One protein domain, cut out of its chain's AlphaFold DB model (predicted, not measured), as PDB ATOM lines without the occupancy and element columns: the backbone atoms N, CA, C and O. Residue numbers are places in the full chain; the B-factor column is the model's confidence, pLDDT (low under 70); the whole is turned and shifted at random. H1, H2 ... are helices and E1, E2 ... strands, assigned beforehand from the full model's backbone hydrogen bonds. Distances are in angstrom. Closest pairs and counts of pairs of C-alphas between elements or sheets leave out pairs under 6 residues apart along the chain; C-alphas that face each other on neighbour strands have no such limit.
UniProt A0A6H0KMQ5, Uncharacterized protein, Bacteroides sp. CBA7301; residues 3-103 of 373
ATOM      1  N   ILE A   3     167.427 173.500 141.005       88.44
ATOM      2  CA  ILE A   3     166.055 173.223 140.540       88.44
ATOM      3  C   ILE A   3     166.082 172.216 139.401       88.44
ATOM      4  O   ILE A   3     166.770 172.428 138.400       88.44
ATOM      5  N   THR A   4     165.253 171.179 139.502       89.88
ATOM      6  CA  THR A   4     164.993 170.276 138.377       89.88
ATOM      7  C   THR A   4     163.866 170.832 137.511       89.88
ATOM      8  O   THR A   4     162.775 171.123 138.001       89.88
ATOM      9  N   CYS A   5     164.139 170.989 136.218       91.06
ATOM     10  CA  CYS A   5     163.173 171.436 135.223       91.06
ATOM     11  C   CYS A   5     162.757 170.252 134.356       91.06
ATOM     12  O   CYS A   5     163.623 169.539 133.853       91.06
ATOM     13  N   TYR A   6     161.458 170.079 134.138       91.69
ATOM     14  CA  TYR A   6     160.891 169.009 133.324       91.69
ATOM     15  C   TYR A   6     160.132 169.571 132.126       91.69
ATOM     16  O   TYR A   6     159.460 170.588 132.251       91.69
ATOM     17  N   LYS A   7     160.171 168.885 130.983       89.50
ATOM     18  CA  LYS A   7     159.320 169.166 129.805       89.50
ATOM     19  C   LYS A   7     158.456 167.972 129.373       89.50
ATOM     20  O   LYS A   7     157.796 168.014 128.336       89.50
ATOM     21  N   GLY A   8     158.514 166.897 130.155       85.81
ATOM     22  CA  GLY A   8     157.967 165.580 129.861       85.81
ATOM     23  C   GLY A   8     158.475 164.558 130.879       85.81
ATOM     24  O   GLY A   8     158.943 164.930 131.957       85.81
ATOM     25  N   ALA A   9     158.382 163.277 130.533       82.06
ATOM     26  CA  ALA A   9     158.819 162.170 131.385       82.06
ATOM     27  C   ALA A   9     159.780 161.197 130.684       82.06
ATOM     28  O   ALA A   9     160.016 160.110 131.202       82.06
ATOM     29  N   GLY A  10     160.325 161.545 129.514       81.56
ATOM     30  CA  GLY A  10     161.422 160.809 128.889       81.56
ATOM     31  C   GLY A  10     162.772 161.055 129.573       81.56
ATOM     32  O   GLY A  10     162.939 162.003 130.339       81.56
ATOM     33  N   ASP A  11     163.772 160.225 129.261       76.62
ATOM     34  CA  ASP A  11     165.106 160.299 129.892       76.62
ATOM     35  C   ASP A  11     165.851 161.613 129.606       76.62
ATOM     36  O   ASP A  11     166.701 162.021 130.386       76.62
ATOM     37  N   ASN A  12     165.495 162.300 128.516       83.50
ATOM     38  CA  ASN A  12     166.055 163.599 128.128       83.50
ATOM     39  C   ASN A  12     165.075 164.765 128.367       83.50
ATOM     40  O   ASN A  12     165.289 165.877 127.877       83.50
ATOM     41  N   ASP A  13     163.976 164.517 129.084       87.62
ATOM     42  CA  ASP A  13     162.939 165.516 129.359       87.62
ATOM     43  C   ASP A  13     163.114 166.208 130.708       87.62
ATOM     44  O   ASP A  13     162.208 166.913 131.157       87.62
ATOM     45  N   PHE A  14     164.276 166.057 131.339       90.44
ATOM     46  CA  PHE A  14     164.637 166.819 132.521       90.44
ATOM     47  C   PHE A  14     166.047 167.395 132.411       90.44
ATOM     48  O   PHE A  14     166.927 166.845 131.753       90.44
ATOM     49  N   THR A  15     166.252 168.523 133.073       93.25
ATOM     50  CA  THR A  15     167.561 169.143 133.264       93.25
ATOM     51  C   THR A  15     167.615 169.780 134.645       93.25
ATOM     52  O   THR A  15     166.615 169.834 135.366       93.25
ATOM     53  N   THR A  16     168.782 170.258 135.046       92.56
ATOM     54  CA  THR A  16     168.945 170.957 136.311       92.56
ATOM     55  C   THR A  16     169.658 172.278 136.105       92.56
ATOM     56  O   THR A  16     170.675 172.337 135.424       92.56
ATOM     57  N   ILE A  17     169.132 173.320 136.742       93.19
ATOM     58  CA  ILE A  17     169.701 174.665 136.745       93.19
ATOM     59  C   ILE A  17     169.934 175.138 138.180       93.19
ATOM     60  O   ILE A  17     169.304 174.651 139.125       93.19
ATOM     61  N   GLU A  18     170.826 176.110 138.341       93.19
ATOM     62  CA  GLU A  18     171.033 176.802 139.608       93.19
ATOM     63  C   GLU A  18     170.514 178.234 139.512       93.19
ATOM     64  O   GLU A  18     171.027 179.039 138.740       93.19
ATOM     65  N   VAL A  19     169.482 178.548 140.296       92.69
ATOM     66  CA  VAL A  19     168.828 179.868 140.308       92.69
ATOM     67  C   VAL A  19     168.439 180.273 141.728       92.69
ATOM     68  O   VAL A  19     168.444 179.442 142.641       92.69
ATOM     69  N   GLN A  20     168.127 181.550 141.945       91.75
ATOM     70  CA  GLN A  20     167.603 182.051 143.219       91.75
ATOM     71  C   GLN A  20     166.069 182.077 143.199       91.75
ATOM     72  O   GLN A  20     165.446 182.063 142.141       91.75
ATOM     73  N   ALA A  21     165.433 182.052 144.372       86.44
ATOM     74  CA  ALA A  21     163.972 181.953 144.490       86.44
ATOM     75  C   ALA A  21     163.228 183.148 143.865       86.44
ATOM     76  O   ALA A  21     162.067 183.037 143.462       86.44
ATOM     77  N   ASP A  22     163.898 184.290 143.785       89.88
ATOM     78  CA  ASP A  22     163.425 185.536 143.198       89.88
ATOM     79  C   ASP A  22     163.803 185.713 141.720       89.88
ATOM     80  O   ASP A  22     163.384 186.702 141.121       89.88
ATOM     81  N   THR A  23     164.537 184.764 141.123       93.00
ATOM     82  CA  THR A  23     164.821 184.747 139.682       93.00
ATOM     83  C   THR A  23     163.509 184.689 138.894       93.00
ATOM     84  O   THR A  23     162.576 183.979 139.283       93.00
ATOM     85  N   THR A  24     163.417 185.455 137.807       92.31
ATOM     86  CA  THR A  24     162.237 185.497 136.935       92.31
ATOM     87  C   THR A  24     162.173 184.259 136.043       92.31
ATOM     88  O   THR A  24     163.191 183.621 135.766       92.31
ATOM     89  N   LEU A  25     160.976 183.902 135.580       90.25
ATOM     90  CA  LEU A  25     160.819 182.811 134.621       90.25
ATOM     91  C   LEU A  25     161.469 183.130 133.270       90.25
ATOM     92  O   LEU A  25     161.950 182.211 132.616       90.25
ATOM     93  N   GLU A  26     161.554 184.407 132.895       90.88
ATOM     94  CA  GLU A  26     162.273 184.858 131.697       90.88
ATOM     95  C   GLU A  26     163.763 184.485 131.772       90.88
ATOM     96  O   GLU A  26     164.279 183.810 130.883       90.88
ATOM     97  N   ALA A  27     164.435 184.798 132.885       91.94
ATOM     98  CA  ALA A  27     165.833 184.418 133.089       91.94
ATOM     99  C   ALA A  27     166.016 182.890 133.143       91.94
ATOM    100  O   ALA A  27     167.001 182.348 132.643       91.94
ATOM    101  N   VAL A  28     165.052 182.160 133.721       93.06
ATOM    102  CA  VAL A  28     165.055 180.689 133.675       93.06
ATOM    103  C   VAL A  28     164.937 180.182 132.243       93.06
ATOM    104  O   VAL A  28     165.667 179.268 131.867       93.06
ATOM    105  N   ARG A  29     164.041 180.754 131.436       92.44
ATOM    106  CA  ARG A  29     163.886 180.390 130.027       92.44
ATOM    107  C   ARG A  29     165.192 180.580 129.269       92.44
ATOM    108  O   ARG A  29     165.603 179.639 128.602       92.44
ATOM    109  N   GLU A  30     165.864 181.718 129.426       91.69
ATOM    110  CA  GLU A  30     167.167 181.966 128.795       91.69
ATOM    111  C   GLU A  30     168.197 180.892 129.169       91.69
ATOM    112  O   GLU A  30     168.909 180.381 128.305       91.69
ATOM    113  N   LEU A  31     168.257 180.478 130.441       93.94
ATOM    114  CA  LEU A  31     169.136 179.385 130.874       93.94
ATOM    115  C   LEU A  31     168.783 178.051 130.199       93.94
ATOM    116  O   LEU A  31     169.678 177.314 129.788       93.94
ATOM    117  N   LEU A  32     167.492 177.731 130.080       93.38
ATOM    118  CA  LEU A  32     167.025 176.496 129.442       93.38
ATOM    119  C   LEU A  32     167.243 176.504 127.920       93.38
ATOM    120  O   LEU A  32     167.516 175.451 127.342       93.38
ATOM    121  N   GLU A  33     167.132 177.665 127.278       92.31
ATOM    122  CA  GLU A  33     167.419 177.870 125.856       92.31
ATOM    123  C   GLU A  33     168.923 177.744 125.574       92.31
ATOM    124  O   GLU A  33     169.314 176.916 124.754       92.31
ATOM    125  N   ASN A  34     169.770 178.428 126.352       91.19
ATOM    126  CA  ASN A  34     171.233 178.334 126.250       91.19
ATOM    127  C   ASN A  34     171.760 176.910 126.502       91.19
ATOM    128  O   ASN A  34     172.771 176.499 125.934       91.19
ATOM    129  N   ALA A  35     171.075 176.138 127.351       90.62
ATOM    130  CA  ALA A  35     171.382 174.730 127.593       90.62
ATOM    131  C   ALA A  35     170.876 173.786 126.481       90.62
ATOM    132  O   ALA A  35     171.082 172.575 126.567       90.62
ATOM    133  N   GLY A  36     170.171 174.299 125.465       90.25
ATOM    134  CA  GLY A  36     169.551 173.506 124.402       90.25
ATOM    135  C   GLY A  36     168.391 172.620 124.875       90.25
ATOM    136  O   GLY A  36     168.002 171.679 124.181       90.25
ATOM    137  N   PHE A  37     167.838 172.877 126.066       91.31
ATOM    138  CA  PHE A  37     166.780 172.052 126.653       91.31
ATOM    139  C   PHE A  37     165.410 172.323 126.017       91.31
ATOM    140  O   PHE A  37     164.627 171.390 125.797       91.31
ATOM    141  N   ILE A  38     165.138 173.584 125.680       89.94
ATOM    142  CA  ILE A  38     163.968 174.036 124.916       89.94
ATOM    143  C   ILE A  38     164.419 174.834 123.687       89.94
ATOM    144  O   ILE A  38     165.565 175.258 123.600       89.94
ATOM    145  N   LYS A  39     163.523 175.002 122.706       82.06
ATOM    146  CA  LYS A  39     163.825 175.781 121.496       82.06
ATOM    147  C   LYS A  39     163.834 177.277 121.801       82.06
ATOM    148  O   LYS A  39     162.881 177.755 122.417       82.06
ATOM    149  N   GLU A  40     164.843 177.964 121.271       72.19
ATOM    150  CA  GLU A  40     164.991 179.421 121.298       72.19
ATOM    151  C   GLU A  40     163.852 180.155 120.575       72.19
ATOM    152  O   GLU A  40     163.360 179.719 119.525       72.19
ATOM    153  N   GLY A  41     163.493 181.322 121.113       60.53
ATOM    154  CA  GLY A  41     162.801 182.377 120.378       60.53
ATOM    155  C   GLY A  41     161.362 182.686 120.822       60.53
ATOM    156  O   GLY A  41     160.706 181.904 121.513       60.53
ATOM    157  N   PRO A  42     160.812 183.824 120.358       55.16
ATOM    158  CA  PRO A  42     159.535 184.388 120.826       55.16
ATOM    159  C   PRO A  42     158.304 183.539 120.470       55.16
ATOM    160  O   PRO A  42     157.230 183.723 121.036       55.16
ATOM    161  N   ASN A  43     158.464 182.578 119.556       61.25
ATOM    162  CA  ASN A  43     157.434 181.614 119.166       61.25
ATOM    163  C   ASN A  43     157.610 180.251 119.852       61.25
ATOM    164  O   ASN A  43     157.019 179.265 119.407       61.25
ATOM    165  N   SER A  44     158.430 180.164 120.907       71.50
ATOM    166  CA  SER A  44     158.527 178.952 121.716       71.50
ATOM    167  C   SER A  44     157.125 178.548 122.160       71.50
ATOM    168  O   SER A  44     156.343 179.379 122.620       71.50
ATOM    169  N   THR A  45     156.777 177.277 121.993       81.06
ATOM    170  CA  THR A  45     155.463 176.732 122.367       81.06
ATOM    171  C   THR A  45     155.474 176.151 123.780       81.06
ATOM    172  O   THR A  45     154.423 175.780 124.309       81.06
ATOM    173  N   TYR A  46     156.657 176.103 124.406       88.06
ATOM    174  CA  TYR A  46     156.832 175.689 125.790       88.06
ATOM    175  C   TYR A  46     156.368 176.780 126.752       88.06
ATOM    176  O   TYR A  46     156.775 177.941 126.640       88.06
ATOM    177  N   ARG A  47     155.540 176.399 127.720       87.50
ATOM    178  CA  ARG A  47     155.036 177.267 128.786       87.50
ATOM    179  C   ARG A  47     155.240 176.614 130.138       87.50
ATOM    180  O   ARG A  47     155.097 175.399 130.250       87.50
ATOM    181  N   PHE A  48     155.548 177.424 131.144       88.06
ATOM    182  CA  PHE A  48     155.628 176.962 132.523       88.06
ATOM    183  C   PHE A  48     154.232 176.644 133.067       88.06
ATOM    184  O   PHE A  48     153.254 177.326 132.749       88.06
ATOM    185  N   ILE A  49     154.165 175.603 133.890       86.06
ATOM    186  CA  ILE A  49     152.978 175.191 134.630       86.06
ATOM    187  C   ILE A  49     153.131 175.661 136.075       86.06
ATOM    188  O   ILE A  49     154.112 175.322 136.732       86.06
ATOM    189  N   TYR A  50     152.134 176.376 136.586       80.62
ATOM    190  CA  TYR A  50     152.003 176.659 138.008       80.62
ATOM    191  C   TYR A  50     151.693 175.373 138.771       80.62
ATOM    192  O   TYR A  50     150.632 174.762 138.587       80.62
ATOM    193  N   LYS A  51     152.605 174.983 139.664       76.00
ATOM    194  CA  LYS A  51     152.324 173.992 140.696       76.00
ATOM    195  C   LYS A  51     151.529 174.665 141.819       76.00
ATOM    196  O   LYS A  51     152.077 175.393 142.639       76.00
ATOM    197  N   LYS A  52     150.204 174.510 141.794       68.44
ATOM    198  CA  LYS A  52     149.270 175.125 142.747       68.44
ATOM    199  C   LYS A  52     148.889 174.137 143.837       68.44
ATOM    200  O   LYS A  52     148.568 172.988 143.546       68.44
ATOM    201  N   ASP A  53     148.808 174.639 145.065       61.75
ATOM    202  CA  ASP A  53     148.117 173.976 146.167       61.75
ATOM    203  C   ASP A  53     146.584 174.122 145.996       61.75
ATOM    204  O   ASP A  53     146.066 175.217 145.769       61.75
ATOM    205  N   ALA A  54     145.835 173.031 146.140       52.31
ATOM    206  CA  ALA A  54     144.382 172.933 146.127       52.31
ATOM    207  C   ALA A  54     143.699 173.796 147.207       52.31
ATOM    208  O   ALA A  54     142.490 174.051 147.094       52.31
ATOM    209  N   ARG A  55     144.442 174.212 148.246       46.38
ATOM    210  CA  ARG A  55     144.042 175.165 149.296       46.38
ATOM    211  C   ARG A  55     144.393 176.621 148.988       46.38
ATOM    212  O   ARG A  55     143.909 177.495 149.709       46.38
ATOM    213  N   GLY A  56     145.185 176.898 147.948       46.41
ATOM    214  CA  GLY A  56     145.364 178.256 147.436       46.41
ATOM    215  C   GLY A  56     143.992 178.850 147.133       46.41
ATOM    216  O   GLY A  56     143.137 178.157 146.580       46.41
ATOM    217  N   THR A  57     143.740 180.081 147.585       39.88
ATOM    218  CA  THR A  57     142.448 180.773 147.489       39.88
ATOM    219  C   THR A  57     141.884 180.594 146.087       39.88
ATOM    220  O   THR A  57     142.354 181.216 145.136       39.88
ATOM    221  N   ARG A  58     140.909 179.689 145.940       45.09
ATOM    222  CA  ARG A  58     140.256 179.482 144.653       45.09
ATOM    223  C   ARG A  58     139.606 180.819 144.291       45.09
ATOM    224  O   ARG A  58     138.874 181.330 145.145       45.09
ATOM    225  N   PRO A  59     139.866 181.395 143.104       41.66
ATOM    226  CA  PRO A  59     139.127 182.559 142.656       41.66
ATOM    227  C   PRO A  59     137.645 182.228 142.787       41.66
ATOM    228  O   PRO A  59     137.160 181.213 142.280       41.66
ATOM    229  N   THR A  60     136.966 183.028 143.594       38.19
ATOM    230  CA  THR A  60     135.522 182.943 143.714       38.19
ATOM    231  C   THR A  60     134.942 183.993 142.791       38.19
ATOM    232  O   THR A  60     135.535 185.060 142.625       38.19
ATOM    233  N   ASP A  61     133.828 183.678 142.140       46.22
ATOM    234  CA  ASP A  61     133.033 184.730 141.521       46.22
ATOM    235  C   ASP A  61     132.510 185.693 142.605       46.22
ATOM    236  O   ASP A  61     132.623 185.441 143.810       46.22
ATOM    237  N   GLU A  62     131.908 186.806 142.192       45.06
ATOM    238  CA  GLU A  62     131.318 187.786 143.114       45.06
ATOM    239  C   GLU A  62     130.236 187.179 144.036       45.06
ATOM    240  O   GLU A  62     129.888 187.766 145.061       45.06
ATOM    241  N   ALA A  63     129.728 185.983 143.712       46.38
ATOM    242  CA  ALA A  63     128.750 185.234 144.492       46.38
ATOM    243  C   ALA A  63     129.379 184.206 145.459       46.38
ATOM    244  O   ALA A  63     128.651 183.496 146.159       46.38
ATOM    245  N   GLY A  64     130.712 184.125 145.547       41.12
ATOM    246  CA  GLY A  64     131.410 183.187 146.428       41.12
ATOM    247  C   GLY A  64     131.445 181.747 145.904       41.12
ATOM    248  O   GLY A  64     131.851 180.840 146.641       41.12
ATOM    249  N   ASN A  65     131.029 181.506 144.657       45.59
ATOM    250  CA  ASN A  65     131.174 180.207 144.016       45.59
ATOM    251  C   ASN A  65     132.607 180.054 143.533       45.59
ATOM    252  O   ASN A  65     133.193 180.976 142.975       45.59
ATOM    253  N   ILE A  66     133.168 178.864 143.717       44.78
ATOM    254  CA  ILE A  66     134.469 178.524 143.150       44.78
ATOM    255  C   ILE A  66     134.353 178.628 141.628       44.78
ATOM    256  O   ILE A  66     133.662 177.815 141.012       44.78
ATOM    257  N   ASN A  67     135.053 179.586 141.028       41.50
ATOM    258  CA  ASN A  67     135.156 179.671 139.585       41.50
ATOM    259  C   ASN A  67     136.303 178.757 139.132       41.50
ATOM    260  O   ASN A  67     137.472 179.139 139.073       41.50
ATOM    261  N   VAL A  68     135.954 177.488 138.909       42.66
ATOM    262  CA  VAL A  68     136.895 176.437 138.504       42.66
ATOM    263  C   VAL A  68     137.525 176.775 137.144       42.66
ATOM    264  O   VAL A  68     138.709 176.530 136.953       42.66
ATOM    265  N   GLU A  69     136.790 177.422 136.235       37.91
ATOM    266  CA  GLU A  69     137.314 177.805 134.917       37.91
ATOM    267  C   GLU A  69     138.391 178.899 134.990       37.91
ATOM    268  O   GLU A  69     139.428 178.752 134.344       37.91
ATOM    269  N   THR A  70     138.229 179.948 135.810       37.69
ATOM    270  CA  THR A  70     139.288 180.979 135.962       37.69
ATOM    271  C   THR A  70     140.485 180.476 136.763       37.69
ATOM    272  O   THR A  70     141.615 180.805 136.431       37.69
ATOM    273  N   ALA A  71     140.286 179.620 137.772       47.84
ATOM    274  CA  ALA A  71     141.396 179.082 138.567       47.84
ATOM    275  C   ALA A  71     142.389 178.237 137.740       47.84
ATOM    276  O   ALA A  71     143.578 178.154 138.085       47.84
ATOM    277  N   LEU A  72     141.884 177.605 136.673       49.75
ATOM    278  CA  LEU A  72     142.598 176.628 135.858       49.75
ATOM    279  C   LEU A  72     143.106 177.188 134.513       49.75
ATOM    280  O   LEU A  72     144.115 176.690 134.017       49.75
ATOM    281  N   GLN A  73     142.504 178.252 133.958       51.03
ATOM    282  CA  GLN A  73     143.091 179.022 132.837       51.03
ATOM    283  C   GLN A  73     144.423 179.696 133.218       51.03
ATOM    284  O   GLN A  73     145.246 179.979 132.353       51.03
ATOM    285  N   ASP A  74     144.674 179.858 134.518       59.53
ATOM    286  CA  ASP A  74     145.927 180.364 135.084       59.53
ATOM    287  C   ASP A  74     146.900 179.244 135.509       59.53
ATOM    288  O   ASP A  74     147.822 179.491 136.284       59.53
ATOM    289  N   ILE A  75     146.673 177.976 135.132       71.69
ATOM    290  CA  ILE A  75     147.642 176.891 135.406       71.69
ATOM    291  C   ILE A  75     148.858 177.003 134.492       71.69
ATOM    292  O   ILE A  75     149.947 176.577 134.866       71.69
ATOM    293  N   ILE A  76     148.688 177.579 133.310       75.75
ATOM    294  CA  ILE A  76     149.763 177.795 132.350       75.75
ATOM    295  C   ILE A  76     150.111 179.277 132.386       75.75
ATOM    296  O   ILE A  76     149.226 180.128 132.402       75.75
ATOM    297  N   VAL A  77     151.402 179.606 132.387       74.00
ATOM    298  CA  VAL A  77     151.828 180.996 132.199       74.00
ATOM    299  C   VAL A  77     151.401 181.429 130.797       74.00
ATOM    300  O   VAL A  77     151.950 180.966 129.800       74.00
ATOM    301  N   ASN A  78     150.373 182.276 130.715       64.62
ATOM    302  CA  ASN A  78     149.624 182.521 129.478       64.62
ATOM    303  C   ASN A  78     150.433 183.219 128.369       64.62
ATOM    304  O   ASN A  78     150.104 183.088 127.189       64.62
ATOM    305  N   SER A  79     151.513 183.924 128.711       66.44
ATOM    306  CA  SER A  79     152.382 184.601 127.747       66.44
ATOM    307  C   SER A  79     153.827 184.639 128.229       66.44
ATOM    308  O   SER A  79     154.066 184.815 129.420       66.44
ATOM    309  N   ILE A  80     154.774 184.562 127.288       64.88
ATOM    310  CA  ILE A  80     156.204 184.790 127.557       64.88
ATOM    311  C   ILE A  80     156.408 186.188 128.156       64.88
ATOM    312  O   ILE A  80     157.223 186.358 129.050       64.88
ATOM    313  N   ASN A  81     155.592 187.172 127.761       68.94
ATOM    314  CA  ASN A  81     155.683 188.531 128.300       68.94
ATOM    315  C   ASN A  81     155.386 188.606 129.803       68.94
ATOM    316  O   ASN A  81     155.834 189.541 130.454       68.94
ATOM    317  N   ASN A  82     154.651 187.635 130.353       77.50
ATOM    318  CA  ASN A  82     154.365 187.584 131.784       77.50
ATOM    319  C   ASN A  82     155.522 186.932 132.565       77.50
ATOM    320  O   ASN A  82     155.577 187.039 133.784       77.50
ATOM    321  N   GLU A  83     156.452 186.244 131.896       82.00
ATOM    322  CA  GLU A  83     157.552 185.530 132.555       82.00
ATOM    323  C   GLU A  83     158.591 186.469 133.187       82.00
ATOM    324  O   GLU A  83     159.288 186.062 134.117       82.00
ATOM    325  N   SER A  84     158.656 187.727 132.738       83.44
ATOM    326  CA  SER A  84     159.501 188.782 133.316       83.44
ATOM    327  C   SER A  84     159.007 189.251 134.695       83.44
ATOM    328  O   SER A  84     159.789 189.719 135.520       83.44
ATOM    329  N   GLU A  85     157.713 189.075 134.983       79.56
ATOM    330  CA  GLU A  85     157.071 189.490 136.239       79.56
ATOM    331  C   GLU A  85     156.892 188.325 137.225       79.56
ATOM    332  O   GLU A  85     156.721 188.522 138.432       79.56
ATOM    333  N   VAL A  86     156.943 187.090 136.723       81.44
ATOM    334  CA  VAL A  86     156.698 185.874 137.500       81.44
ATOM    335  C   VAL A  86     158.016 185.308 138.016       81.44
ATOM    336  O   VAL A  86     158.933 185.007 137.255       81.44
ATOM    337  N   LYS A  87     158.105 185.118 139.334       85.19
ATOM    338  CA  LYS A  87     159.286 184.549 139.998       85.19
ATOM    339  C   LYS A  87     159.195 183.032 140.074       85.19
ATOM    340  O   LYS A  87     158.115 182.486 140.295       85.19
ATOM    341  N   VAL A  88     160.340 182.360 140.031       84.69
ATOM    342  CA  VAL A  88     160.471 180.908 140.237       84.69
ATOM    343  C   VAL A  88     159.709 180.432 141.472       84.69
ATOM    344  O   VAL A  88     158.958 179.459 141.406       84.69
ATOM    345  N   SER A  89     159.833 181.172 142.579       80.31
ATOM    346  CA  SER A  89     159.184 180.826 143.844       80.31
ATOM    347  C   SER A  89     157.658 180.779 143.819       80.31
ATOM    348  O   SER A  89     157.052 180.198 144.716       80.31
ATOM    349  N   THR A  90     157.036 181.380 142.804       74.81
ATOM    350  CA  THR A  90     155.575 181.425 142.650       74.81
ATOM    351  C   THR A  90     155.019 180.253 141.844       74.81
ATOM    352  O   THR A  90     153.805 180.068 141.801       74.81
ATOM    353  N   VAL A  91     155.890 179.484 141.184       74.06
ATOM    354  CA  VAL A  91     155.507 178.476 140.179       74.06
ATOM    355  C   VAL A  91     155.970 177.082 140.568       74.06
ATOM    356  O   VAL A  91     155.317 176.106 140.203       74.06
ATOM    357  N   TRP A  92     157.093 176.979 141.280       74.31
ATOM    358  CA  TRP A  92     157.671 175.695 141.647       74.31
ATOM    359  C   TRP A  92     156.826 174.919 142.665       74.31
ATOM    360  O   TRP A  92     156.125 175.492 143.498       74.31
ATOM    361  N   GLY A  93     156.884 173.593 142.577       69.44
ATOM    362  CA  GLY A  93     156.183 172.720 143.513       69.44
ATOM    363  C   GLY A  93     156.887 172.569 144.862       69.44
ATOM    364  O   GLY A  93     157.960 173.137 145.084       69.44
ATOM    365  N   ASN A  94     156.325 171.737 145.740       70.62
ATOM    366  CA  ASN A  94     156.897 171.427 147.062       70.62
ATOM    367  C   ASN A  94     158.345 170.903 146.994       70.62
ATOM    368  O   ASN A  94     159.133 171.167 147.899       70.62
ATOM    369  N   ASP A  95     158.712 170.221 145.906       73.12
ATOM    370  CA  ASP A  95     160.069 169.703 145.679       73.12
ATOM    371  C   ASP A  95     160.977 170.669 144.903       73.12
ATOM    372  O   ASP A  95     162.013 170.267 144.372       73.12
ATOM    373  N   HIS A  96     160.586 171.942 144.792       78.06
ATOM    374  CA  HIS A  96     161.310 172.963 144.031       78.06
ATOM    375  C   HIS A  96     161.548 172.563 142.567       78.06
ATOM    376  O   HIS A  96     162.608 172.823 141.993       78.06
ATOM    377  N   GLN A  97     160.549 171.923 141.960       85.62
ATOM    378  CA  GLN A  97     160.564 171.501 140.562       85.62
ATOM    379  C   GLN A  97     159.804 172.496 139.686       85.62
ATOM    380  O   GLN A  97     158.760 173.015 140.087       85.62
ATOM    381  N   LEU A  98     160.303 172.719 138.470       88.56
ATOM    382  CA  LEU A  98     159.603 173.470 137.428       88.56
ATOM    383  C   LEU A  98     159.145 172.515 136.331       88.56
ATOM    384  O   LEU A  98     159.919 171.678 135.869       88.56
ATOM    385  N   VAL A  99     157.901 172.661 135.879       89.56
ATOM    386  CA  VAL A  99     157.357 171.856 134.780       89.56
ATOM    387  C   VAL A  99     156.980 172.764 133.621       89.56
ATOM    388  O   VAL A  99     156.324 173.787 133.805       89.56
ATOM    389  N   LEU A 100     157.394 172.375 132.420       90.62
ATOM    390  CA  LEU A 100     157.060 173.007 131.160       90.62
ATOM    391  C   LEU A 100     156.193 172.059 130.325       90.62
ATOM    392  O   LEU A 100     156.421 170.853 130.291       90.62
ATOM    393  N   THR A 101     155.229 172.615 129.601       88.44
ATOM    394  CA  THR A 101     154.410 171.890 128.619       88.44
ATOM    395  C   THR A 101     154.534 172.535 127.254       88.44
ATOM    396  O   THR A 101     154.583 173.760 127.137       88.44
ATOM    397  N   ASN A 102     154.569 171.716 126.206       87.12
ATOM    398  CA  ASN A 102     154.467 172.199 124.839       87.12
ATOM    399  C   ASN A 102     152.988 172.357 124.458       87.12
ATOM    400  O   ASN A 102     152.321 171.387 124.112       87.12
ATOM    401  N   THR A 103     152.496 173.592 124.460       83.19
ATOM    402  CA  THR A 103     151.088 173.919 124.169       83.19
ATOM    403  C   THR A 103     150.651 173.599 122.736       83.19
ATOM    404  O   THR A 103     149.455 173.514 122.461       83.19
TER     405      THR A 103
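What this domain is: This is residues 3 to 103 of the 373 residues of an uncharacterized protein of Bacteroides sp. CBA7301 (UniProt A0A6H0KMQ5). Expect little regular structure: a curled mixed sheet, E2 E1 E4 E3, has H1 packed on it; residues 54 to 73 stick out. Mixed in class, E1 E2 H1 E3 H2 E4 hold 35 of 101 printed residues. The compact whole, radius of gyration of the C-alphas 14.4 A, spans 47 by 29 by 27 A.

How they stand to each other: See E1, residues 3 to 6, parallel to E4, residues 97 to 102, with N 6 2.8 A from O 98. E1's hairpin partner E2, residues 14 to 18, has O 15 2.9 A from N 5. E4's antiparallel neighbour E3, residues 46 to 49, has N 49 2.8 A from O 99. H1, residues 25 to 34, is on the sheet; H2, residues 68 to 73, is not. Both have every O i to N i+4 pair within hydrogen-bond range.

Where its parts are: Find C-alpha 3 at (166.055, 173.223, 140.540); E4 runs 16.9 A to C-alpha 102 at (154.467, 172.199, 124.839).

The domain as a whole: The printed part has no cut; 31 residues have pLDDT under 70, among them residues 52 to 74.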